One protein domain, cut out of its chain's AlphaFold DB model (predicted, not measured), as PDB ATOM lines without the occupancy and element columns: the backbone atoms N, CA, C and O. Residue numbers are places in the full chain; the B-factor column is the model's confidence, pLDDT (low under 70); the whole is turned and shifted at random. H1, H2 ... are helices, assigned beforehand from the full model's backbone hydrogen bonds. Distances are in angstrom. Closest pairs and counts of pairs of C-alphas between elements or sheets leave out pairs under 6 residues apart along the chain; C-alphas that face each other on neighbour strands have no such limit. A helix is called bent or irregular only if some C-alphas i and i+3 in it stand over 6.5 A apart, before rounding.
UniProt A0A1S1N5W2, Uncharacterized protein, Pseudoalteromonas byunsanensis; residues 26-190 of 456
ATOM      1  N   PHE A  26     497.559 359.689 378.890       77.12
ATOM      2  CA  PHE A  26     498.539 359.694 377.794       77.12
ATOM      3  C   PHE A  26     498.900 361.100 377.322       77.12
ATOM      4  O   PHE A  26     499.989 361.306 376.806       77.12
ATOM      5  N   THR A  27     498.016 362.080 377.509       72.31
ATOM      6  CA  THR A  27     498.352 363.474 377.174       72.31
ATOM      7  C   THR A  27     499.391 364.001 378.161       72.31
ATOM      8  O   THR A  27     500.343 364.662 377.756       72.31
ATOM      9  N   ASP A  28     499.217 363.651 379.437       75.94
ATOM     10  CA  ASP A  28     500.126 363.999 380.527       75.94
ATOM     11  C   ASP A  28     501.477 363.286 380.365       75.94
ATOM     12  O   ASP A  28     502.518 363.929 380.249       75.94
ATOM     13  N   THR A  29     501.463 361.957 380.206       83.44
ATOM     14  CA  THR A  29     502.699 361.163 380.106       83.44
ATOM     15  C   THR A  29     503.518 361.486 378.861       83.44
ATOM     16  O   THR A  29     504.738 361.554 378.958       83.44
ATOM     17  N   TYR A  30     502.899 361.781 377.708       86.50
ATOM     18  CA  TYR A  30     503.664 362.240 376.542       86.50
ATOM     19  C   TYR A  30     504.369 363.578 376.789       86.50
ATOM     20  O   TYR A  30     505.483 363.769 376.304       86.50
ATOM     21  N   SER A  31     503.723 364.508 377.497       80.31
ATOM     22  CA  SER A  31     504.334 365.793 377.842       80.31
ATOM     23  C   SER A  31     505.526 365.589 378.779       80.31
ATOM     24  O   SER A  31     506.614 366.097 378.501       80.31
ATOM     25  N   ASP A  32     505.347 364.787 379.830       85.94
ATOM     26  CA  ASP A  32     506.406 364.445 380.785       85.94
ATOM     27  C   ASP A  32     507.580 363.727 380.105       85.94
ATOM     28  O   ASP A  32     508.740 364.078 380.323       85.94
ATOM     29  N   ASP A  33     507.303 362.771 379.217       92.75
ATOM     30  CA  ASP A  33     508.332 362.033 378.484       92.75
ATOM     31  C   ASP A  33     509.169 362.953 377.585       92.75
ATOM     32  O   ASP A  33     510.387 362.790 377.489       92.75
ATOM     33  N   LEU A  34     508.548 363.937 376.923       91.12
ATOM     34  CA  LEU A  34     509.276 364.907 376.102       91.12
ATOM     35  C   LEU A  34     510.190 365.792 376.959       91.12
ATOM     36  O   LEU A  34     511.346 365.991 376.579       91.12
ATOM     37  N   ILE A  35     509.716 366.246 378.123       87.94
ATOM     38  CA  ILE A  35     510.525 367.001 379.094       87.94
ATOM     39  C   ILE A  35     511.705 366.144 379.565       87.94
ATOM     40  O   ILE A  35     512.862 366.560 379.481       87.94
ATOM     41  N   HIS A  36     511.453 364.904 379.979       91.56
ATOM     42  CA  HIS A  36     512.509 364.009 380.443       91.56
ATOM     43  C   HIS A  36     513.510 363.640 379.345       91.56
ATOM     44  O   HIS A  36     514.693 363.462 379.635       91.56
ATOM     45  N   LEU A  37     513.097 363.570 378.076       94.00
ATOM     46  CA  LEU A  37     514.031 363.399 376.959       94.00
ATOM     47  C   LEU A  37     514.961 364.609 376.803       94.00
ATOM     48  O   LEU A  37     516.155 364.426 376.554       94.00
ATOM     49  N   GLN A  38     514.456 365.829 376.981       90.44
ATOM     50  CA  GLN A  38     515.276 367.045 376.948       90.44
ATOM     51  C   GLN A  38     516.267 367.090 378.113       90.44
ATOM     52  O   GLN A  38     517.457 367.372 377.922       90.44
ATOM     53  N   GLU A  39     515.798 366.765 379.316       89.75
ATOM     54  CA  GLU A  39     516.630 366.682 380.515       89.75
ATOM     55  C   GLU A  39     517.703 365.603 380.369       89.75
ATOM     56  O   GLU A  39     518.876 365.861 380.638       89.75
ATOM     57  N   ALA A  40     517.334 364.417 379.877       92.56
ATOM     58  CA  ALA A  40     518.259 363.317 379.645       92.56
ATOM     59  C   ALA A  40     519.328 363.686 378.611       92.56
ATOM     60  O   ALA A  40     520.506 363.397 378.826       92.56
ATOM     61  N   ARG A  41     518.949 364.361 377.516       92.94
ATOM     62  CA  ARG A  41     519.905 364.870 376.522       92.94
ATOM     63  C   ARG A  41     520.892 365.832 377.164       92.94
ATOM     64  O   ARG A  41     522.099 365.672 376.995       92.94
ATOM     65  N   THR A  42     520.371 366.827 377.875       90.06
ATOM     66  CA  THR A  42     521.183 367.857 378.525       90.06
ATOM     67  C   THR A  42     522.143 367.207 379.510       90.06
ATOM     68  O   THR A  42     523.349 367.362 379.372       90.06
ATOM     69  N   ALA A  43     521.630 366.372 380.416       89.06
ATOM     70  CA  ALA A  43     522.426 365.664 381.408       89.06
ATOM     71  C   ALA A  43     523.508 364.779 380.782       89.06
ATOM     72  O   ALA A  43     524.606 364.717 381.323       89.06
ATOM     73  N   LEU A  44     523.219 364.103 379.665       91.50
ATOM     74  CA  LEU A  44     524.182 363.242 378.981       91.50
ATOM     75  C   LEU A  44     525.309 364.053 378.326       91.50
ATOM     76  O   LEU A  44     526.473 363.680 378.449       91.50
ATOM     77  N   LEU A  45     524.978 365.173 377.674       90.25
ATOM     78  CA  LEU A  45     525.958 366.040 377.011       90.25
ATOM     79  C   LEU A  45     526.772 366.900 377.982       90.25
ATOM     80  O   LEU A  45     527.909 367.245 377.680       90.25
ATOM     81  N   THR A  46     526.214 367.238 379.145       86.94
ATOM     82  CA  THR A  46     526.886 368.063 380.160       86.94
ATOM     83  C   THR A  46     527.433 367.248 381.328       86.94
ATOM     84  O   THR A  46     527.789 367.814 382.363       86.94
ATOM     85  N   HIS A  47     527.458 365.917 381.227       86.38
ATOM     86  CA  HIS A  47     527.890 365.077 382.338       86.38
ATOM     87  C   HIS A  47     529.396 365.263 382.601       86.38
ATOM     88  O   HIS A  47     530.210 364.939 381.741       86.38
ATOM     89  N   PRO A  48     529.830 365.647 383.813       81.56
ATOM     90  CA  PRO A  48     531.228 366.010 384.070       81.56
ATOM     91  C   PRO A  48     532.212 364.830 383.987       81.56
ATOM     92  O   PRO A  48     533.414 365.020 383.839       81.56
ATOM     93  N   LEU A  49     531.708 363.598 384.104       83.06
ATOM     94  CA  LEU A  49     532.510 362.365 384.061       83.06
ATOM     95  C   LEU A  49     532.313 361.545 382.780       83.06
ATOM     96  O   LEU A  49     532.754 360.397 382.719       83.06
ATOM     97  N   ARG A  50     531.588 362.067 381.784       83.12
ATOM     98  CA  ARG A  50     531.387 361.376 380.506       83.12
ATOM     99  C   ARG A  50     531.619 362.348 379.366       83.12
ATOM    100  O   ARG A  50     531.208 363.493 379.440       83.12
ATOM    101  N   ASN A  51     532.277 361.874 378.318       84.31
ATOM    102  CA  ASN A  51     532.398 362.625 377.082       84.31
ATOM    103  C   ASN A  51     531.584 361.901 376.019       84.31
ATOM    104  O   ASN A  51     531.917 360.777 375.637       84.31
ATOM    105  N   GLU A  52     530.505 362.533 375.589       89.31
ATOM    106  CA  GLU A  52     529.559 361.963 374.645       89.31
ATOM    107  C   GLU A  52     529.720 362.656 373.299       89.31
ATOM    108  O   GLU A  52     529.932 363.866 373.214       89.31
ATOM    109  N   ASN A  53     529.629 361.889 372.213       90.88
ATOM    110  CA  ASN A  53     529.670 362.485 370.886       90.88
ATOM    111  C   ASN A  53     528.370 363.272 370.659       90.88
ATOM    112  O   ASN A  53     527.304 362.672 370.496       90.88
ATOM    113  N   SER A  54     528.474 364.602 370.637       91.38
ATOM    114  CA  SER A  54     527.323 365.502 370.530       91.38
ATOM    115  C   SER A  54     526.455 365.207 369.316       91.38
ATOM    116  O   SER A  54     525.233 365.216 369.427       91.38
ATOM    117  N   ASP A  55     527.059 364.894 368.172       93.12
ATOM    118  CA  ASP A  55     526.335 364.680 366.920       93.12
ATOM    119  C   ASP A  55     525.519 363.388 366.971       93.12
ATOM    120  O   ASP A  55     524.329 363.381 366.660       93.12
ATOM    121  N   LEU A  56     526.128 362.294 367.441       93.62
ATOM    122  CA  LEU A  56     525.432 361.016 367.605       93.62
ATOM    123  C   LEU A  56     524.343 361.096 368.676       93.62
ATOM    124  O   LEU A  56     523.267 360.514 368.502       93.62
ATOM    125  N   CYS A  57     524.612 361.815 369.765       94.06
ATOM    126  CA  CYS A  57     523.659 362.045 370.841       94.06
ATOM    127  C   CYS A  57     522.457 362.852 370.331       94.06
ATOM    128  O   CYS A  57     521.331 362.359 370.388       94.06
ATOM    129  N   ASN A  58     522.696 364.022 369.730       95.00
ATOM    130  CA  ASN A  58     521.661 364.873 369.140       95.00
ATOM    131  C   ASN A  58     520.823 364.098 368.125       95.00
ATOM    132  O   ASN A  58     519.602 364.064 368.246       95.00
ATOM    133  N   ALA A  59     521.462 363.391 367.189       96.69
ATOM    134  CA  ALA A  59     520.742 362.604 366.201       96.69
ATOM    135  C   ALA A  59     519.842 361.545 366.855       96.69
ATOM    136  O   ALA A  59     518.728 361.302 366.396       96.69
ATOM    137  N   SER A  60     520.318 360.899 367.922       97.12
ATOM    138  CA  SER A  60     519.554 359.889 368.659       97.12
ATOM    139  C   SER A  60     518.361 360.485 369.393       97.12
ATOM    140  O   SER A  60     517.258 359.952 369.257       97.12
ATOM    141  N   PHE A  61     518.547 361.613 370.077       96.94
ATOM    142  CA  PHE A  61     517.453 362.324 370.728       96.94
ATOM    143  C   PHE A  61     516.436 362.860 369.721       96.94
ATOM    144  O   PHE A  61     515.254 362.644 369.942       96.94
ATOM    145  N   CYS A  62     516.842 363.410 368.569       97.50
ATOM    146  CA  CYS A  62     515.897 363.791 367.512       97.50
ATOM    147  C   CYS A  62     515.020 362.610 367.075       97.50
ATOM    148  O   CYS A  62     513.808 362.752 366.930       97.50
ATOM    149  N   ARG A  63     515.613 361.422 366.878       97.62
ATOM    150  CA  ARG A  63     514.853 360.230 366.468       97.62
ATOM    151  C   ARG A  63     513.824 359.825 367.522       97.62
ATOM    152  O   ARG A  63     512.668 359.623 367.164       97.62
ATOM    153  N   ILE A  64     514.221 359.736 368.793       97.44
ATOM    154  CA  ILE A  64     513.315 359.356 369.891       97.44
ATOM    155  C   ILE A  64     512.242 360.433 370.099       97.44
ATOM    156  O   ILE A  64     511.054 360.115 370.118       97.44
ATOM    157  N   TYR A  65     512.647 361.704 370.146       97.19
ATOM    158  CA  TYR A  65     511.753 362.848 370.297       97.19
ATOM    159  C   TYR A  65     510.706 362.881 369.185       97.19
ATOM    160  O   TYR A  65     509.525 363.012 369.475       97.19
ATOM    161  N   SER A  66     511.089 362.651 367.921       97.31
ATOM    162  CA  SER A  66     510.127 362.616 366.808       97.31
ATOM    163  C   SER A  66     509.049 361.540 366.969       97.31
ATOM    164  O   SER A  66     507.914 361.740 366.548       97.31
ATOM    165  N   ILE A  67     509.371 360.396 367.580       95.94
ATOM    166  CA  ILE A  67     508.392 359.334 367.834       95.94
ATOM    167  C   ILE A  67     507.386 359.807 368.885       95.94
ATOM    168  O   ILE A  67     506.180 359.737 368.633       95.94
ATOM    169  N   MET A  68     507.890 360.323 370.009       95.56
ATOM    170  CA  MET A  68     507.075 360.775 371.140       95.56
ATOM    171  C   MET A  68     506.230 361.998 370.782       95.56
ATOM    172  O   MET A  68     505.028 361.990 371.007       95.56
ATOM    173  N   MET A  69     506.820 362.995 370.125       95.62
ATOM    174  CA  MET A  69     506.153 364.217 369.675       95.62
ATOM    175  C   MET A  69     504.989 363.917 368.728       95.62
ATOM    176  O   MET A  69     503.892 364.435 368.910       95.62
ATOM    177  N   ILE A  70     505.199 363.076 367.704       95.62
ATOM    178  CA  ILE A  70     504.111 362.739 366.775       95.62
ATOM    179  C   ILE A  70     502.998 361.985 367.513       95.62
ATOM    180  O   ILE A  70     501.830 362.249 367.255       95.62
ATOM    181  N   GLY A  71     503.344 361.078 368.438       92.94
ATOM    182  CA  GLY A  71     502.360 360.413 369.298       92.94
ATOM    183  C   GLY A  71     501.567 361.399 370.160       92.94
ATOM    184  O   GLY A  71     500.342 361.340 370.168       92.94
ATOM    185  N   SER A  72     502.258 362.345 370.799       92.50
ATOM    186  CA  SER A  72     501.677 363.409 371.624       92.50
ATOM    187  C   SER A  72     500.679 364.260 370.838       92.50
ATOM    188  O   SER A  72     499.519 364.370 371.228       92.50
ATOM    189  N   ILE A  73     501.093 364.784 369.677       93.50
ATOM    190  CA  ILE A  73     500.242 365.624 368.826       93.50
ATOM    191  C   ILE A  73     499.035 364.833 368.314       93.50
ATOM    192  O   ILE A  73     497.925 365.351 368.333       93.50
ATOM    193  N   GLU A  74     499.213 363.588 367.859       93.00
ATOM    194  CA  GLU A  74     498.093 362.778 367.359       93.00
ATOM    195  C   GLU A  74     497.100 362.405 368.470       93.00
ATOM    196  O   GLU A  74     495.894 362.500 368.245       93.00
ATOM    197  N   ALA A  75     497.583 362.059 369.668       90.31
ATOM    198  CA  ALA A  75     496.734 361.790 370.828       90.31
ATOM    199  C   ALA A  75     495.977 363.047 371.284       90.31
ATOM    200  O   ALA A  75     494.789 362.977 371.608       90.31
ATOM    201  N   MET A  76     496.647 364.203 371.272       87.06
ATOM    202  CA  MET A  76     496.024 365.488 371.572       87.06
ATOM    203  C   MET A  76     494.960 365.829 370.524       87.06
ATOM    204  O   MET A  76     493.839 366.146 370.898       87.06
ATOM    205  N   LEU A  77     495.256 365.700 369.225       90.62
ATOM    206  CA  LEU A  77     494.279 365.919 368.152       90.62
ATOM    207  C   LEU A  77     493.026 365.060 368.340       90.62
ATOM    208  O   LEU A  77     491.923 365.580 368.233       90.62
ATOM    209  N   GLU A  78     493.186 363.767 368.633       89.31
ATOM    210  CA  GLU A  78     492.066 362.830 368.788       89.31
ATOM    211  C   GLU A  78     491.184 363.177 369.990       89.31
ATOM    212  O   GLU A  78     489.961 363.248 369.877       89.31
ATOM    213  N   ARG A  79     491.795 363.425 371.149       85.25
ATOM    214  CA  ARG A  79     491.052 363.632 372.400       85.25
ATOM    215  C   ARG A  79     490.507 365.034 372.551       85.25
ATOM    216  O   ARG A  79     489.488 365.237 373.205       85.25
ATOM    217  N   TRP A  80     491.186 366.011 371.962       86.38
ATOM    218  CA  TRP A  80     490.742 367.394 372.017       86.38
ATOM    219  C   TRP A  80     489.582 367.671 371.058       86.38
ATOM    220  O   TRP A  80     488.918 368.688 371.223       86.38
ATOM    221  N   CYS A  81     489.260 366.754 370.130       86.31
ATOM    222  CA  CYS A  81     488.062 366.843 369.286       86.31
ATOM    223  C   CYS A  81     486.774 367.047 370.101       86.31
ATOM    224  O   CYS A  81     485.903 367.800 369.679       86.31
ATOM    225  N   GLU A  82     486.644 366.427 371.280       82.62
ATOM    226  CA  GLU A  82     485.459 366.598 372.143       82.62
ATOM    227  C   GLU A  82     485.347 368.006 372.747       82.62
ATOM    228  O   GLU A  82     484.275 368.413 373.193       82.62
ATOM    229  N   ARG A  83     486.460 368.741 372.782       81.31
ATOM    230  CA  ARG A  83     486.586 370.089 373.355       81.31
ATOM    231  C   ARG A  83     486.730 371.163 372.284       81.31
ATOM    232  O   ARG A  83     486.929 372.325 372.614       81.31
ATOM    233  N   ASP A  84     486.685 370.777 371.018       84.69
ATOM    234  CA  ASP A  84     486.850 371.676 369.892       84.69
ATOM    235  C   ASP A  84     485.548 372.434 369.620       84.69
ATOM    236  O   ASP A  84     484.617 371.932 368.984       84.69
ATOM    237  N   ASN A  85     485.506 373.688 370.064       83.12
ATOM    238  CA  ASN A  85     484.331 374.549 369.936       83.12
ATOM    239  C   ASN A  85     484.098 375.028 368.491       83.12
ATOM    240  O   ASN A  85     483.067 375.639 368.194       83.12
ATOM    241  N   PHE A  86     485.039 374.765 367.577       82.44
ATOM    242  CA  PHE A  86     485.013 375.247 366.197       82.44
ATOM    243  C   PHE A  86     484.900 374.134 365.151       82.44
ATOM    244  O   PHE A  86     484.689 374.449 363.972       82.44
ATOM    245  N   ASN A  87     484.987 372.868 365.574       87.38
ATOM    246  CA  ASN A  87     484.983 371.686 364.712       87.38
ATOM    247  C   ASN A  87     486.110 371.732 363.652       87.38
ATOM    248  O   ASN A  87     485.894 371.393 362.491       87.38
ATOM    249  N   ILE A  88     487.291 372.212 364.048       86.69
ATOM    250  CA  ILE A  88     488.527 372.263 363.257       86.69
ATOM    251  C   ILE A  88     489.192 370.879 363.176       86.69
ATOM    252  O   ILE A  88     489.625 370.449 362.109       86.69
ATOM    253  N   LEU A  89     489.290 370.171 364.301       88.69
ATOM    254  CA  LEU A  89     490.145 368.992 364.461       88.69
ATOM    255  C   LEU A  89     489.600 367.750 363.744       88.69
ATOM    256  O   LEU A  89     490.375 366.892 363.315       88.69
ATOM    257  N   ASN A  90     488.282 367.681 363.532       86.31
ATOM    258  CA  ASN A  90     487.626 366.576 362.826       86.31
ATOM    259  C   ASN A  90     488.132 366.392 361.383       86.31
ATOM    260  O   ASN A  90     488.153 365.267 360.878       86.31
ATOM    261  N   GLU A  91     488.626 367.456 360.747       83.94
ATOM    262  CA  GLU A  91     489.232 367.394 359.411       83.94
ATOM    263  C   GLU A  91     490.490 366.518 359.368       83.94
ATOM    264  O   GLU A  91     490.784 365.875 358.356       83.94
ATOM    265  N   TYR A  92     491.228 366.431 360.479       84.88
ATOM    266  CA  TYR A  92     492.437 365.615 360.545       84.88
ATOM    267  C   TYR A  92     492.132 364.114 360.418       84.88
ATOM    268  O   TYR A  92     492.924 363.362 359.846       84.88
ATOM    269  N   PHE A  93     490.980 363.649 360.902       83.50
ATOM    270  CA  PHE A  93     490.635 362.221 360.927       83.50
ATOM    271  C   PHE A  93     489.775 361.767 359.742       83.50
ATOM    272  O   PHE A  93     489.322 360.621 359.706       83.50
ATOM    273  N   ALA A  94     489.595 362.623 358.733       84.62
ATOM    274  CA  ALA A  94     488.838 362.284 357.540       84.62
ATOM    275  C   ALA A  94     489.427 361.041 356.818       84.62
ATOM    276  O   ALA A  94     490.624 360.998 356.484       84.62
ATOM    277  N   PRO A  95     488.610 359.996 356.572       84.75
ATOM    278  CA  PRO A  95     489.089 358.723 356.051       84.75
ATOM    279  C   PRO A  95     489.566 358.846 354.599       84.75
ATOM    280  O   PRO A  95     489.001 359.575 353.790       84.75
ATOM    281  N   GLY A  96     490.613 358.093 354.246       83.44
ATOM    282  CA  GLY A  96     491.120 358.014 352.868       83.44
ATOM    283  C   GLY A  96     491.920 359.228 352.379       83.44
ATOM    284  O   GLY A  96     492.414 359.197 351.253       83.44
ATOM    285  N   ILE A  97     492.101 360.265 353.204       86.44
ATOM    286  CA  ILE A  97     492.882 361.455 352.841       86.44
ATOM    287  C   ILE A  97     494.390 361.208 353.067       86.44
ATOM    288  O   ILE A  97     494.780 360.810 354.173       86.44
ATOM    289  N   PRO A  98     495.257 361.449 352.056       85.19
ATOM    290  CA  PRO A  98     496.713 361.413 352.217       85.19
ATOM    291  C   PRO A  98     497.218 362.417 353.265       85.19
ATOM    292  O   PRO A  98     496.627 363.478 353.439       85.19
ATOM    293  N   ASN A  99     498.352 362.126 353.917       85.06
ATOM    294  CA  ASN A  99     498.896 362.985 354.982       85.06
ATOM    295  C   ASN A  99     499.091 364.447 354.549       85.06
ATOM    296  O   ASN A  99     498.751 365.337 355.313       85.06
ATOM    297  N   GLU A 100     499.597 364.699 353.343       87.56
ATOM    298  CA  GLU A 100     499.803 366.060 352.829       87.56
ATOM    299  C   GLU A 100     498.505 366.878 352.832       87.56
ATOM    300  O   GLU A 100     498.427 367.929 353.467       87.56
ATOM    301  N   ASN A 101     497.455 366.332 352.215       89.94
ATOM    302  CA  ASN A 101     496.142 366.966 352.173       89.94
ATOM    303  C   ASN A 101     495.544 367.109 353.575       89.94
ATOM    304  O   ASN A 101     494.948 368.128 353.881       89.94
ATOM    305  N   ARG A 102     495.749 366.127 354.458       90.12
ATOM    306  CA  ARG A 102     495.267 366.186 355.842       90.12
ATOM    307  C   ARG A 102     495.851 367.371 356.614       90.12
ATOM    308  O   ARG A 102     495.114 368.085 357.282       90.12
ATOM    309  N   ILE A 103     497.165 367.577 356.526       92.62
ATOM    310  CA  ILE A 103     497.846 368.678 357.225       92.62
ATOM    311  C   ILE A 103     497.469 370.026 356.618       92.62
ATOM    312  O   ILE A 103     497.214 370.984 357.349       92.62
ATOM    313  N   LYS A 104     497.403 370.089 355.285       92.50
ATOM    314  CA  LYS A 104     496.988 371.288 354.563       92.50
ATOM    315  C   LYS A 104     495.564 371.703 354.939       92.50
ATOM    316  O   LYS A 104     495.373 372.844 355.345       92.50
ATOM    317  N   ASN A 105     494.613 370.770 354.885       91.38
ATOM    318  CA  ASN A 105     493.219 371.020 355.244       91.38
ATOM    319  C   ASN A 105     493.101 371.480 356.701       91.38
ATOM    320  O   ASN A 105     492.432 372.470 356.971       91.38
ATOM    321  N   LEU A 106     493.800 370.819 357.635       92.81
ATOM    322  CA  LEU A 106     493.777 371.213 359.046       92.81
ATOM    323  C   LEU A 106     494.187 372.685 359.221       92.81
ATOM    324  O   LEU A 106     493.483 373.448 359.877       92.81
ATOM    325  N   ARG A 107     495.293 373.102 358.592       93.94
ATOM    326  CA  ARG A 107     495.747 374.499 358.617       93.94
ATOM    327  C   ARG A 107     494.713 375.449 358.012       93.94
ATOM    328  O   ARG A 107     494.464 376.509 358.579       93.94
ATOM    329  N   GLU A 108     494.166 375.108 356.848       92.44
ATOM    330  CA  GLU A 108     493.175 375.942 356.158       92.44
ATOM    331  C   GLU A 108     491.960 376.190 357.056       92.44
ATOM    332  O   GLU A 108     491.560 377.340 357.219       92.44
ATOM    333  N   VAL A 109     491.472 375.165 357.759       90.94
ATOM    334  CA  VAL A 109     490.333 375.319 358.672       90.94
ATOM    335  C   VAL A 109     490.678 376.148 359.915       90.94
ATOM    336  O   VAL A 109     489.853 376.958 360.335       90.94
ATOM    337  N   PHE A 110     491.896 376.060 360.468       89.94
ATOM    338  CA  PHE A 110     492.343 377.005 361.508       89.94
ATOM    339  C   PHE A 110     492.225 378.465 361.038       89.94
ATOM    340  O   PHE A 110     491.639 379.301 361.731       89.94
ATOM    341  N   VAL A 111     492.725 378.755 359.832       89.50
ATOM    342  CA  VAL A 111     492.698 380.101 359.242       89.50
ATOM    343  C   VAL A 111     491.267 380.550 358.930       89.50
ATOM    344  O   VAL A 111     490.907 381.685 359.235       89.50
ATOM    345  N   GLU A 112     490.420 379.672 358.389       88.69
ATOM    346  CA  GLU A 112     489.004 379.962 358.108       88.69
ATOM    347  C   GLU A 112     488.201 380.280 359.375       88.69
ATOM    348  O   GLU A 112     487.302 381.122 359.352       88.69
ATOM    349  N   LYS A 113     488.539 379.642 360.502       86.31
ATOM    350  CA  LYS A 113     487.962 379.953 361.820       86.31
ATOM    351  C   LYS A 113     488.611 381.171 362.485       86.31
ATOM    352  O   LYS A 113     488.209 381.558 363.581       86.31
ATOM    353  N   GLY A 114     489.563 381.806 361.801       81.19
ATOM    354  CA  GLY A 114     490.223 383.039 362.208       81.19
ATOM    355  C   GLY A 114     491.219 382.867 363.355       81.19
ATOM    356  O   GLY A 114     491.481 383.815 364.094       81.19
ATOM    357  N   ILE A 115     491.782 381.665 363.489       82.12
ATOM    358  CA  ILE A 115     492.961 381.397 364.309       82.12
ATOM    359  C   ILE A 115     494.171 381.504 363.376       82.12
ATOM    360  O   ILE A 115     494.399 380.644 362.526       82.12
ATOM    361  N   ASN A 116     494.925 382.597 363.495       83.31
ATOM    362  CA  ASN A 116     496.048 382.858 362.601       83.31
ATOM    363  C   ASN A 116     497.279 382.021 362.994       83.31
ATOM    364  O   ASN A 116     498.028 382.394 363.900       83.31
ATOM    365  N   VAL A 117     497.454 380.880 362.324       86.88
ATOM    366  CA  VAL A 117     498.510 379.894 362.590       86.88
ATOM    367  C   VAL A 117     499.635 379.938 361.551       86.88
ATOM    368  O   VAL A 117     499.404 380.113 360.351       86.88
ATOM    369  N   GLN A 118     500.871 379.681 361.986       89.81
ATOM    370  CA  GLN A 118     502.030 379.701 361.089       89.81
ATOM    371  C   GLN A 118     502.093 378.477 360.168       89.81
ATOM    372  O   GLN A 118     502.244 377.345 360.626       89.81
ATOM    373  N   ALA A 119     502.099 378.710 358.849       93.44
ATOM    374  CA  ALA A 119     502.198 377.652 357.833       93.44
ATOM    375  C   ALA A 119     503.413 376.736 358.030       93.44
ATOM    376  O   ALA A 119     503.315 375.514 357.922       93.44
ATOM    377  N   LYS A 120     504.545 377.343 358.397       95.06
ATOM    378  CA  LYS A 120     505.823 376.662 358.580       95.06
ATOM    379  C   LYS A 120     505.752 375.542 359.628       95.06
ATOM    380  O   LYS A 120     506.374 374.505 359.424       95.06
ATOM    381  N   VAL A 121     504.963 375.720 360.695       95.06
ATOM    382  CA  VAL A 121     504.765 374.705 361.747       95.06
ATOM    383  C   VAL A 121     504.136 373.439 361.164       95.06
ATOM    384  O   VAL A 121     504.634 372.342 361.389       95.06
ATOM    385  N   PHE A 122     503.084 373.585 360.355       96.38
ATOM    386  CA  PHE A 122     502.375 372.463 359.731       96.38
ATOM    387  C   PHE A 122     503.237 371.749 358.681       96.38
ATOM    388  O   PHE A 122     503.284 370.520 358.631       96.38
ATOM    389  N   GLU A 123     503.960 372.511 357.860       96.75
ATOM    390  CA  GLU A 123     504.886 371.967 356.859       96.75
ATOM    391  C   GLU A 123     506.010 371.143 357.505       96.75
ATOM    392  O   GLU A 123     506.355 370.058 357.021       96.75
ATOM    393  N   ASP A 124     506.558 371.646 358.615       97.81
ATOM    394  CA  ASP A 124     507.611 370.978 359.374       97.81
ATOM    395  C   ASP A 124     507.065 369.773 360.138       97.81
ATOM    396  O   ASP A 124     507.689 368.716 360.105       97.81
ATOM    397  N   TYR A 125     505.867 369.870 360.720       97.88
ATOM    398  CA  TYR A 125     505.165 368.733 361.315       97.88
ATOM    399  C   TYR A 125     505.025 367.571 360.323       97.88
ATOM    400  O   TYR A 125     505.331 366.426 360.662       97.88
ATOM    401  N   LEU A 126     504.641 367.850 359.072       96.56
ATOM    402  CA  LEU A 126     504.541 366.822 358.034       96.56
ATOM    403  C   LEU A 126     505.901 366.178 357.718       96.56
ATOM    404  O   LEU A 126     505.990 364.951 357.619       96.56
ATOM    405  N   ALA A 127     506.962 366.979 357.593       97.00
ATOM    406  CA  ALA A 127     508.310 366.463 357.354       97.00
ATOM    407  C   ALA A 127     508.804 365.590 358.521       97.00
ATOM    408  O   ALA A 127     509.291 364.480 358.298       97.00
ATOM    409  N   ILE A 128     508.602 366.038 359.763       97.62
ATOM    410  CA  ILE A 128     508.948 365.294 360.982       97.62
ATOM    411  C   ILE A 128     508.155 363.988 361.052       97.62
ATOM    412  O   ILE A 128     508.719 362.934 361.350       97.62
ATOM    413  N   LYS A 129     506.869 364.009 360.683       95.81
ATOM    414  CA  LYS A 129     506.036 362.804 360.594       95.81
ATOM    415  C   LYS A 129     506.591 361.796 359.585       95.81
ATOM    416  O   LYS A 129     506.588 360.594 359.854       95.81
ATOM    417  N   TYR A 130     507.090 362.249 358.436       94.56
ATOM    418  CA  TYR A 130     507.744 361.367 357.465       94.56
ATOM    419  C   TYR A 130     509.071 360.800 357.981       94.56
ATOM    420  O   TYR A 130     509.297 359.597 357.832       94.56
ATOM    421  N   ILE A 131     509.894 361.608 358.660       95.06
ATOM    422  CA  ILE A 131     511.116 361.144 359.341       95.06
ATOM    423  C   ILE A 131     510.775 360.056 360.368       95.06
ATOM    424  O   ILE A 131     511.340 358.960 360.329       95.06
ATOM    425  N   ARG A 132     509.794 360.313 361.237       95.06
ATOM    426  CA  ARG A 132     509.301 359.368 362.247       95.06
ATOM    427  C   ARG A 132     508.831 358.058 361.623       95.06
ATOM    428  O   ARG A 132     509.191 356.989 362.109       95.06
ATOM    429  N   ASN A 133     508.068 358.111 360.532       92.25
ATOM    430  CA  ASN A 133     507.606 356.904 359.840       92.25
ATOM    431  C   ASN A 133     508.769 356.064 359.303       92.25
ATOM    432  O   ASN A 133     508.749 354.842 359.435       92.25
ATOM    433  N   ALA A 134     509.795 356.701 358.738       90.75
ATOM    434  CA  ALA A 134     510.969 355.987 358.257       90.75
ATOM    435  C   ALA A 134     511.760 355.321 359.389       90.75
ATOM    436  O   ALA A 134     512.250 354.205 359.212       90.75
ATOM    437  N   ILE A 135     511.846 355.971 360.555       91.25
ATOM    438  CA  ILE A 135     512.474 355.410 361.760       91.25
ATOM    439  C   ILE A 135     511.687 354.192 362.256       91.25
ATOM    440  O   ILE A 135     512.264 353.117 362.398       91.25
ATOM    441  N   VAL A 136     510.375 354.338 362.470       89.94
ATOM    442  CA  VAL A 136     509.505 353.272 363.003       89.94
ATOM    443  C   VAL A 136     509.471 352.053 362.082       89.94
ATOM    444  O   VAL A 136     509.481 350.919 362.550       89.94
ATOM    445  N   HIS A 137     509.463 352.267 360.767       88.00
ATOM    446  CA  HIS A 137     509.457 351.179 359.789       88.00
ATOM    447  C   HIS A 137     510.859 350.715 359.375       88.00
ATOM    448  O   HIS A 137     510.970 349.875 358.480       88.00
ATOM    449  N   ALA A 138     511.917 351.260 359.991       84.19
ATOM    450  CA  ALA A 138     513.320 351.003 359.664       84.19
ATOM    451  C   ALA A 138     513.623 351.082 358.153       84.19
ATOM    452  O   ALA A 138     514.452 350.344 357.618       84.19
ATOM    453  N   SER A 139     512.900 351.941 357.433       80.31
ATOM    454  CA  SER A 139     512.903 351.949 355.978       80.31
ATOM    455  C   SER A 139     512.328 353.243 355.421       80.31
ATOM    456  O   SER A 139     511.200 353.626 355.716       80.31
ATOM    457  N   TRP A 140     513.071 353.854 354.499       77.75
ATOM    458  CA  TRP A 140     512.551 354.886 353.598       77.75
ATOM    459  C   TRP A 140     511.720 354.294 352.442       77.75
ATOM    460  O   TRP A 140     511.063 355.013 351.692       77.75
ATOM    461  N   LYS A 141     511.753 352.965 352.270       69.94
ATOM    462  CA  LYS A 141     510.996 352.216 351.258       69.94
ATOM    463  C   LYS A 141     509.709 351.663 351.862       69.94
ATOM    464  O   LYS A 141     509.700 351.148 352.977       69.94
ATOM    465  N   THR A 142     508.628 351.680 351.092       57.53
ATOM    466  CA  THR A 142     507.405 350.945 351.455       57.53
ATOM    467  C   THR A 142     507.636 349.426 351.424       57.53
ATOM    468  O   THR A 142     508.559 348.953 350.759       57.53
ATOM    469  N   ALA A 143     506.742 348.638 352.039       52.56
ATOM    470  CA  ALA A 143     506.723 347.167 351.931       52.56
ATOM    471  C   ALA A 143     506.677 346.644 350.472       52.56
ATOM    472  O   ALA A 143     506.960 345.478 350.218       52.56
ATOM    473  N   LYS A 144     506.350 347.513 349.501       54.59
ATOM    474  CA  LYS A 144     506.358 347.247 348.051       54.59
ATOM    475  C   LYS A 144     507.619 347.765 347.330       54.59
ATOM    476  O   LYS A 144     507.623 347.871 346.107       54.59
ATOM    477  N   GLY A 145     508.678 348.129 348.054       47.22
ATOM    478  CA  GLY A 145     510.005 348.431 347.502       47.22
ATOM    479  C   GLY A 145     510.192 349.807 346.847       47.22
ATOM    480  O   GLY A 145     511.328 350.149 346.521       47.22
ATOM    481  N   LYS A 146     509.141 350.627 346.689       48.19
ATOM    482  CA  LYS A 146     509.275 352.015 346.206       48.19
ATOM    483  C   LYS A 146     509.510 352.977 347.374       48.19
ATOM    484  O   LYS A 146     508.763 352.936 348.359       48.19
ATOM    485  N   LEU A 147     510.537 353.821 347.244       55.09
ATOM    486  CA  LEU A 147     510.651 355.084 347.979       55.09
ATOM    487  C   LEU A 147     509.449 355.944 347.579       55.09
ATOM    488  O   LEU A 147     509.141 356.042 346.389       55.09
ATOM    489  N   LYS A 148     508.763 356.552 348.545       72.75
ATOM    490  CA  LYS A 148     507.886 357.684 348.242       72.75
ATOM    491  C   LYS A 148     508.794 358.892 348.038       72.75
ATOM    492  O   LYS A 148     509.129 359.577 348.997       72.75
ATOM    493  N   GLN A 149     509.329 359.024 346.823       81.75
ATOM    494  CA  GLN A 149     510.312 360.051 346.468       81.75
ATOM    495  C   GLN A 149     509.800 361.451 346.830       81.75
ATOM    496  O   GLN A 149     510.542 362.226 347.410       81.75
ATOM    497  N   ASP A 150     508.500 361.681 346.651       85.44
ATOM    498  CA  ASP A 150     507.742 362.847 347.109       85.44
ATOM    499  C   ASP A 150     507.961 363.183 348.596       85.44
ATOM    500  O   ASP A 150     508.143 364.341 348.956       85.44
ATOM    501  N   GLN A 151     508.005 362.180 349.476       88.50
ATOM    502  CA  GLN A 151     508.231 362.399 350.910       88.50
ATOM    503  C   GLN A 151     509.682 362.759 351.219       88.50
ATOM    504  O   GLN A 151     509.936 363.570 352.108       88.50
ATOM    505  N   LEU A 152     510.635 362.149 350.509       89.44
ATOM    506  CA  LEU A 152     512.054 362.484 350.646       89.44
ATOM    507  C   LEU A 152     512.334 363.893 350.124       89.44
ATOM    508  O   LEU A 152     513.068 364.639 350.767       89.44
ATOM    509  N   ASP A 153     511.731 364.247 348.992       91.06
ATOM    510  CA  ASP A 153     511.827 365.571 348.391       91.06
ATOM    511  C   ASP A 153     511.262 366.613 349.360       91.06
ATOM    512  O   ASP A 153     511.970 367.558 349.693       91.06
ATOM    513  N   TRP A 154     510.088 366.358 349.954       93.81
ATOM    514  CA  TRP A 154     509.519 367.225 350.988       93.81
ATOM    515  C   TRP A 154     510.464 367.416 352.183       93.81
ATOM    516  O   TRP A 154     510.728 368.540 352.599       93.81
ATOM    517  N   ILE A 155     511.026 366.334 352.736       94.06
ATOM    518  CA  ILE A 155     511.982 366.411 353.859       94.06
ATOM    519  C   ILE A 155     513.193 367.285 353.492       94.06
ATOM    520  O   ILE A 155     513.582 368.155 354.277       94.06
ATOM    521  N   ASN A 156     513.764 367.078 352.300       93.88
ATOM    522  CA  ASN A 156     514.921 367.832 351.819       93.88
ATOM    523  C   ASN A 156     514.579 369.310 351.568       93.88
ATOM    524  O   ASN A 156     515.355 370.182 351.954       93.88
ATOM    525  N   GLU A 157     513.421 369.610 350.972       96.38
ATOM    526  CA  GLU A 157     512.919 370.976 350.756       96.38
ATOM    527  C   GLU A 157     512.708 371.717 352.076       96.38
ATOM    528  O   GLU A 157     513.003 372.908 352.192       96.38
ATOM    529  N   ARG A 158     512.256 370.999 353.109       96.62
ATOM    530  CA  ARG A 158     512.163 371.531 354.470       96.62
ATOM    531  C   ARG A 158     513.517 371.693 355.147       96.62
ATOM    532  O   ARG A 158     513.562 372.300 356.215       96.62
ATOM    533  N   GLY A 159     514.606 371.215 354.554       96.56
ATOM    534  CA  GLY A 159     515.966 371.356 355.071       96.56
ATOM    535  C   GLY A 159     516.342 370.335 356.142       96.56
ATOM    536  O   GLY A 159     517.334 370.541 356.836       96.56
ATOM    537  N   PHE A 160     515.574 369.254 356.294       96.81
ATOM    538  CA  PHE A 160     515.928 368.156 357.192       96.81
ATOM    539  C   PHE A 160     516.765 367.096 356.457       96.81
ATOM    540  O   PHE A 160     516.579 366.871 355.259       96.81
ATOM    541  N   PRO A 161     517.674 366.390 357.149       94.75
ATOM    542  CA  PRO A 161     518.440 365.314 356.538       94.75
ATOM    543  C   PRO A 161     517.592 364.045 356.351       94.75
ATOM    544  O   PRO A 161     516.905 363.582 357.259       94.75
ATOM    545  N   THR A 162     517.734 363.403 355.192       91.12
ATOM    546  CA  THR A 162     517.172 362.065 354.905       91.12
ATOM    547  C   THR A 162     518.049 360.916 355.422       91.12
ATOM    548  O   THR A 162     517.642 359.756 355.438       91.12
ATOM    549  N   ASP A 163     519.249 361.223 355.917       92.62
ATOM    550  CA  ASP A 163     520.019 360.333 356.786       92.62
ATOM    551  C   ASP A 163     519.787 360.757 358.238       92.62
ATOM    552  O   ASP A 163     520.367 361.738 358.701       92.62
ATOM    553  N   THR A 164     518.952 360.017 358.973       93.38
ATOM    554  CA  THR A 164     518.567 360.360 360.356       93.38
ATOM    555  C   THR A 164     519.727 360.315 361.355       93.38
ATOM    556  O   THR A 164     519.566 360.714 362.508       93.38
ATOM    557  N   ARG A 165     520.914 359.848 360.941       94.44
ATOM    558  CA  ARG A 165     522.160 359.952 361.719       94.44
ATOM    559  C   ARG A 165     522.783 361.348 361.658       94.44
ATOM    560  O   ARG A 165     523.662 361.632 362.455       94.44
ATOM    561  N   LYS A 166     522.349 362.190 360.716       96.75
ATOM    562  CA  LYS A 166     522.832 363.565 360.520       96.75
ATOM    563  C   LYS A 166     521.925 364.622 361.150       96.75
ATOM    564  O   LYS A 166     522.153 365.803 360.924       96.75
ATOM    565  N   LEU A 167     520.890 364.209 361.883       97.44
ATOM    566  CA  LEU A 167     520.053 365.128 362.654       97.44
ATOM    567  C   LEU A 167     520.902 365.811 363.740       97.44
ATOM    568  O   LEU A 167     521.713 365.167 364.399       97.44
ATOM    569  N   THR A 168     520.713 367.113 363.905       96.38
ATOM    570  CA  THR A 168     521.528 368.004 364.743       96.38
ATOM    571  C   THR A 168     520.715 368.604 365.892       96.38
ATOM    572  O   THR A 168     519.498 368.441 365.953       96.38
ATOM    573  N   SER A 169     521.362 369.348 366.796       94.44
ATOM    574  CA  SER A 169     520.654 370.103 367.843       94.44
ATOM    575  C   SER A 169     519.671 371.132 367.273       94.44
ATOM    576  O   SER A 169     518.596 371.305 367.831       94.44
ATOM    577  N   LYS A 170     519.984 371.751 366.128       95.38
ATOM    578  CA  LYS A 170     519.074 372.686 365.443       95.38
ATOM    579  C   LYS A 170     517.819 371.997 364.914       95.38
ATOM    580  O   LYS A 170     516.751 372.600 364.869       95.38
ATOM    581  N   ASP A 171     517.947 370.737 364.498       96.69
ATOM    582  CA  ASP A 171     516.783 369.946 364.103       96.69
ATOM    583  C   ASP A 171     515.911 369.640 365.325       96.69
ATOM    584  O   ASP A 171     514.693 369.732 365.221       96.69
ATOM    585  N   LEU A 172     516.518 369.358 366.487       95.50
ATOM    586  CA  LEU A 172     515.785 369.161 367.741       95.50
ATOM    587  C   LEU A 172     515.050 370.431 368.193       95.50
ATOM    588  O   LEU A 172     513.860 370.349 368.459       95.50
ATOM    589  N   GLU A 173     515.709 371.597 368.191       94.62
ATOM    590  CA  GLU A 173     515.071 372.904 368.472       94.62
ATOM    591  C   GLU A 173     513.835 373.117 367.595       94.62
ATOM    592  O   GLU A 173     512.788 373.589 368.035       94.62
ATOM    593  N   ARG A 174     513.938 372.730 366.320       96.00
ATOM    594  CA  ARG A 174     512.829 372.827 365.377       96.00
ATOM    595  C   ARG A 174     511.730 371.805 365.661       96.00
ATOM    596  O   ARG A 174     510.566 372.123 365.439       96.00
ATOM    597  N   PHE A 175     512.066 370.604 366.133       96.75
ATOM    598  CA  PHE A 175     511.075 369.605 366.546       96.75
ATOM    599  C   PHE A 175     510.295 370.097 367.771       96.75
ATOM    600  O   PHE A 175     509.069 370.050 367.757       96.75
ATOM    601  N   GLU A 176     510.988 370.633 368.776       93.50
ATOM    602  CA  GLU A 176     510.390 371.227 369.980       93.50
ATOM    603  C   GLU A 176     509.462 372.384 369.628       93.50
ATOM    604  O   GLU A 176     508.290 372.383 370.000       93.50
ATOM    605  N   TRP A 177     509.948 373.313 368.804       93.94
ATOM    606  CA  TRP A 177     509.157 374.445 368.339       93.94
ATOM    607  C   TRP A 177     507.867 374.009 367.631       93.94
ATOM    608  O   TRP A 177     506.802 374.587 367.869       93.94
ATOM    609  N   VAL A 178     507.929 372.978 366.779       96.00
ATOM    610  CA  VAL A 178     506.728 372.426 366.134       96.00
ATOM    611  C   VAL A 178     505.812 371.760 367.160       96.00
ATOM    612  O   VAL A 178     504.601 371.940 367.068       96.00
ATOM    613  N   ASN A 179     506.358 371.014 368.123       94.19
ATOM    614  CA  ASN A 179     505.575 370.355 369.166       94.19
ATOM    615  C   ASN A 179     504.772 371.370 369.982       94.19
ATOM    616  O   ASN A 179     503.547 371.291 370.029       94.19
ATOM    617  N   GLU A 180     505.451 372.364 370.549       88.75
ATOM    618  CA  GLU A 180     504.834 373.407 371.368       88.75
ATOM    619  C   GLU A 180     503.760 374.172 370.598       88.75
ATOM    620  O   GLU A 180     502.653 374.363 371.101       88.75
ATOM    621  N   ASN A 181     504.046 374.565 369.352       88.56
ATOM    622  CA  ASN A 181     503.080 375.305 368.545       88.56
ATOM    623  C   ASN A 181     501.883 374.449 368.126       88.56
ATOM    624  O   ASN A 181     500.760 374.937 368.179       88.56
ATOM    625  N   MET A 182     502.080 373.180 367.750       93.06
ATOM    626  CA  MET A 182     500.959 372.287 367.438       93.06
ATOM    627  C   MET A 182     500.070 372.066 368.665       93.06
ATOM    628  O   MET A 182     498.852 372.196 368.556       93.06
ATOM    629  N   MET A 183     500.660 371.801 369.835       87.94
ATOM    630  CA  MET A 183     499.915 371.644 371.089       87.94
ATOM    631  C   MET A 183     499.163 372.926 371.461       87.94
ATOM    632  O   MET A 183     497.985 372.871 371.817       87.94
ATOM    633  N   PHE A 184     499.808 374.084 371.307       84.69
ATOM    634  CA  PHE A 184     499.192 375.389 371.523       84.69
ATOM    635  C   PHE A 184     498.014 375.636 370.570       84.69
ATOM    636  O   PHE A 184     496.929 375.987 371.031       84.69
ATOM    637  N   TYR A 185     498.172 375.391 369.264       87.69
ATOM    638  CA  TYR A 185     497.093 375.562 368.283       87.69
ATOM    639  C   TYR A 185     495.901 374.656 368.573       87.69
ATOM    640  O   TYR A 185     494.763 375.113 368.510       87.69
ATOM    641  N   ILE A 186     496.143 373.397 368.942       88.12
ATOM    642  CA  ILE A 186     495.074 372.476 369.338       88.12
ATOM    643  C   ILE A 186     494.356 372.997 370.586       88.12
ATOM    644  O   ILE A 186     493.131 373.035 370.610       88.12
ATOM    645  N   ALA A 187     495.089 373.477 371.594       82.69
ATOM    646  CA  ALA A 187     494.482 374.038 372.797       82.69
ATOM    647  C   ALA A 187     493.590 375.260 372.500       82.69
ATOM    648  O   ALA A 187     492.518 375.387 373.097       82.69
ATOM    649  N   LEU A 188     493.980 376.118 371.544       81.69
ATOM    650  CA  LEU A 188     493.192 377.290 371.138       81.69
ATOM    651  C   LEU A 188     491.793 376.931 370.613       81.69
ATOM    652  O   LEU A 188     490.890 377.761 370.722       81.69
ATOM    653  N   THR A 189     491.575 375.719 370.084       83.50
ATOM    654  CA  THR A 189     490.252 375.325 369.569       83.50
ATOM    655  C   THR A 189     489.201 375.154 370.669       83.50
ATOM    656  O   THR A 189     488.007 375.230 370.385       83.50
ATOM    657  N   GLY A 190     489.622 374.968 371.925       76.75
ATOM    658  CA  GLY A 190     488.726 374.817 373.077       76.75
ATOM    659  C   GLY A 190     488.538 376.074 373.925       76.75
ATOM    660  O   GLY A 190     487.864 376.021 374.952       76.75
TER     661      GLY A 190
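What this domain is: This is residues 26 to 190 of the 456 residues of an uncharacterized protein of Pseudoalteromonas byunsanensis (UniProt A0A1S1N5W2). The longest helix, H2, has H1 and H7 alongside it, and H5 crosses H2 and H7 steeply on the side away from H1. H4 packs beside H5 on a slant, H6 covers part of H5 on its side away from H2, and short H3 joins the last part of H2 to H4. The printed part has 165 residues with seven named helices, H1 to H7 in order along the chain, and no named strand: the class is all helix. It is compact, with a radius of gyration of the C-alphas of 16.6 A and spans of 52 by 38 by 25 A.

Where its parts are: Find C-alpha 54 at (527.323, 365.502, 370.530); from there H2, residues 54 to 83, runs 41.1 A to C-alpha 83 at (486.586, 370.089, 373.355). H2 is neither bent nor irregular, but only just: C-alphas 79 and 82 are 6.3 A apart. H1, residues 26 to 45, spans 28.2 A, and H7, residues 169 to 188, spans 28.6 A and ends at (493.192, 377.290, 371.138). H5 is residues 119 to 136, 26.0 A long; H4 is residues 99 to 112, 19.9 A; H6 is residues 149 to 157, 12.0 A; H3 is residues 89 to 93, 7.7 A.

How they stand to each other: Start at H2, which with H5 is the hub, each touching four helices. H1 and H2 form a helical hairpin at a shallow tilt of 14 degrees; their closest C-alphas, of Tyr 30 and Ser 72, are 5.4 A apart. H7 touches H2 the same way at a shallow tilt of 8 degrees, closest at the C-alphas of Cys 62 and Leu 172, 5.4 A. H1 and H7 are near each other. H5 touches H2 with residues 128 to 136 alone, at a steep tilt of 67 degrees, closest at the C-alphas of Ser 66 and Arg 132, 5.7 A. H5 touches H7 with residues 121 to 128 alone, at a steep tilt of 64 degrees, closest at the C-alphas of Val 121 and Val 178, 5.3 A. H4 and H5 form a second hairpin at a shallow tilt of 26 degrees, closest at the C-alphas of Ile 103 and Phe 122, 6.4 A. H6 touches H5 at a steep tilt of 54 degrees, closest at the C-alphas of Ala 127 and Ile 155, 5.1 A. H3 touches H2, closest at the C-alphas of Cys 81 and Leu 89, 5.7 A, and touches H4. H6 and H7 are apart. Every O i to N i+4 pair is within hydrogen-bond range in H1, H4, H5, H6 and H7; H2 has 24 of 26, and H3 has 0 of 1 but 2 of 2 O i to N i+3 pairs.

The domain as a whole: Look at Leu 49 and Glu 112, whose C-alphas are the two farthest apart, 53.6 A. The printed part has no cut. The links H5 to H6 and H6 to H7 are long. Confidence is low, under 70, at residues 141 to 147.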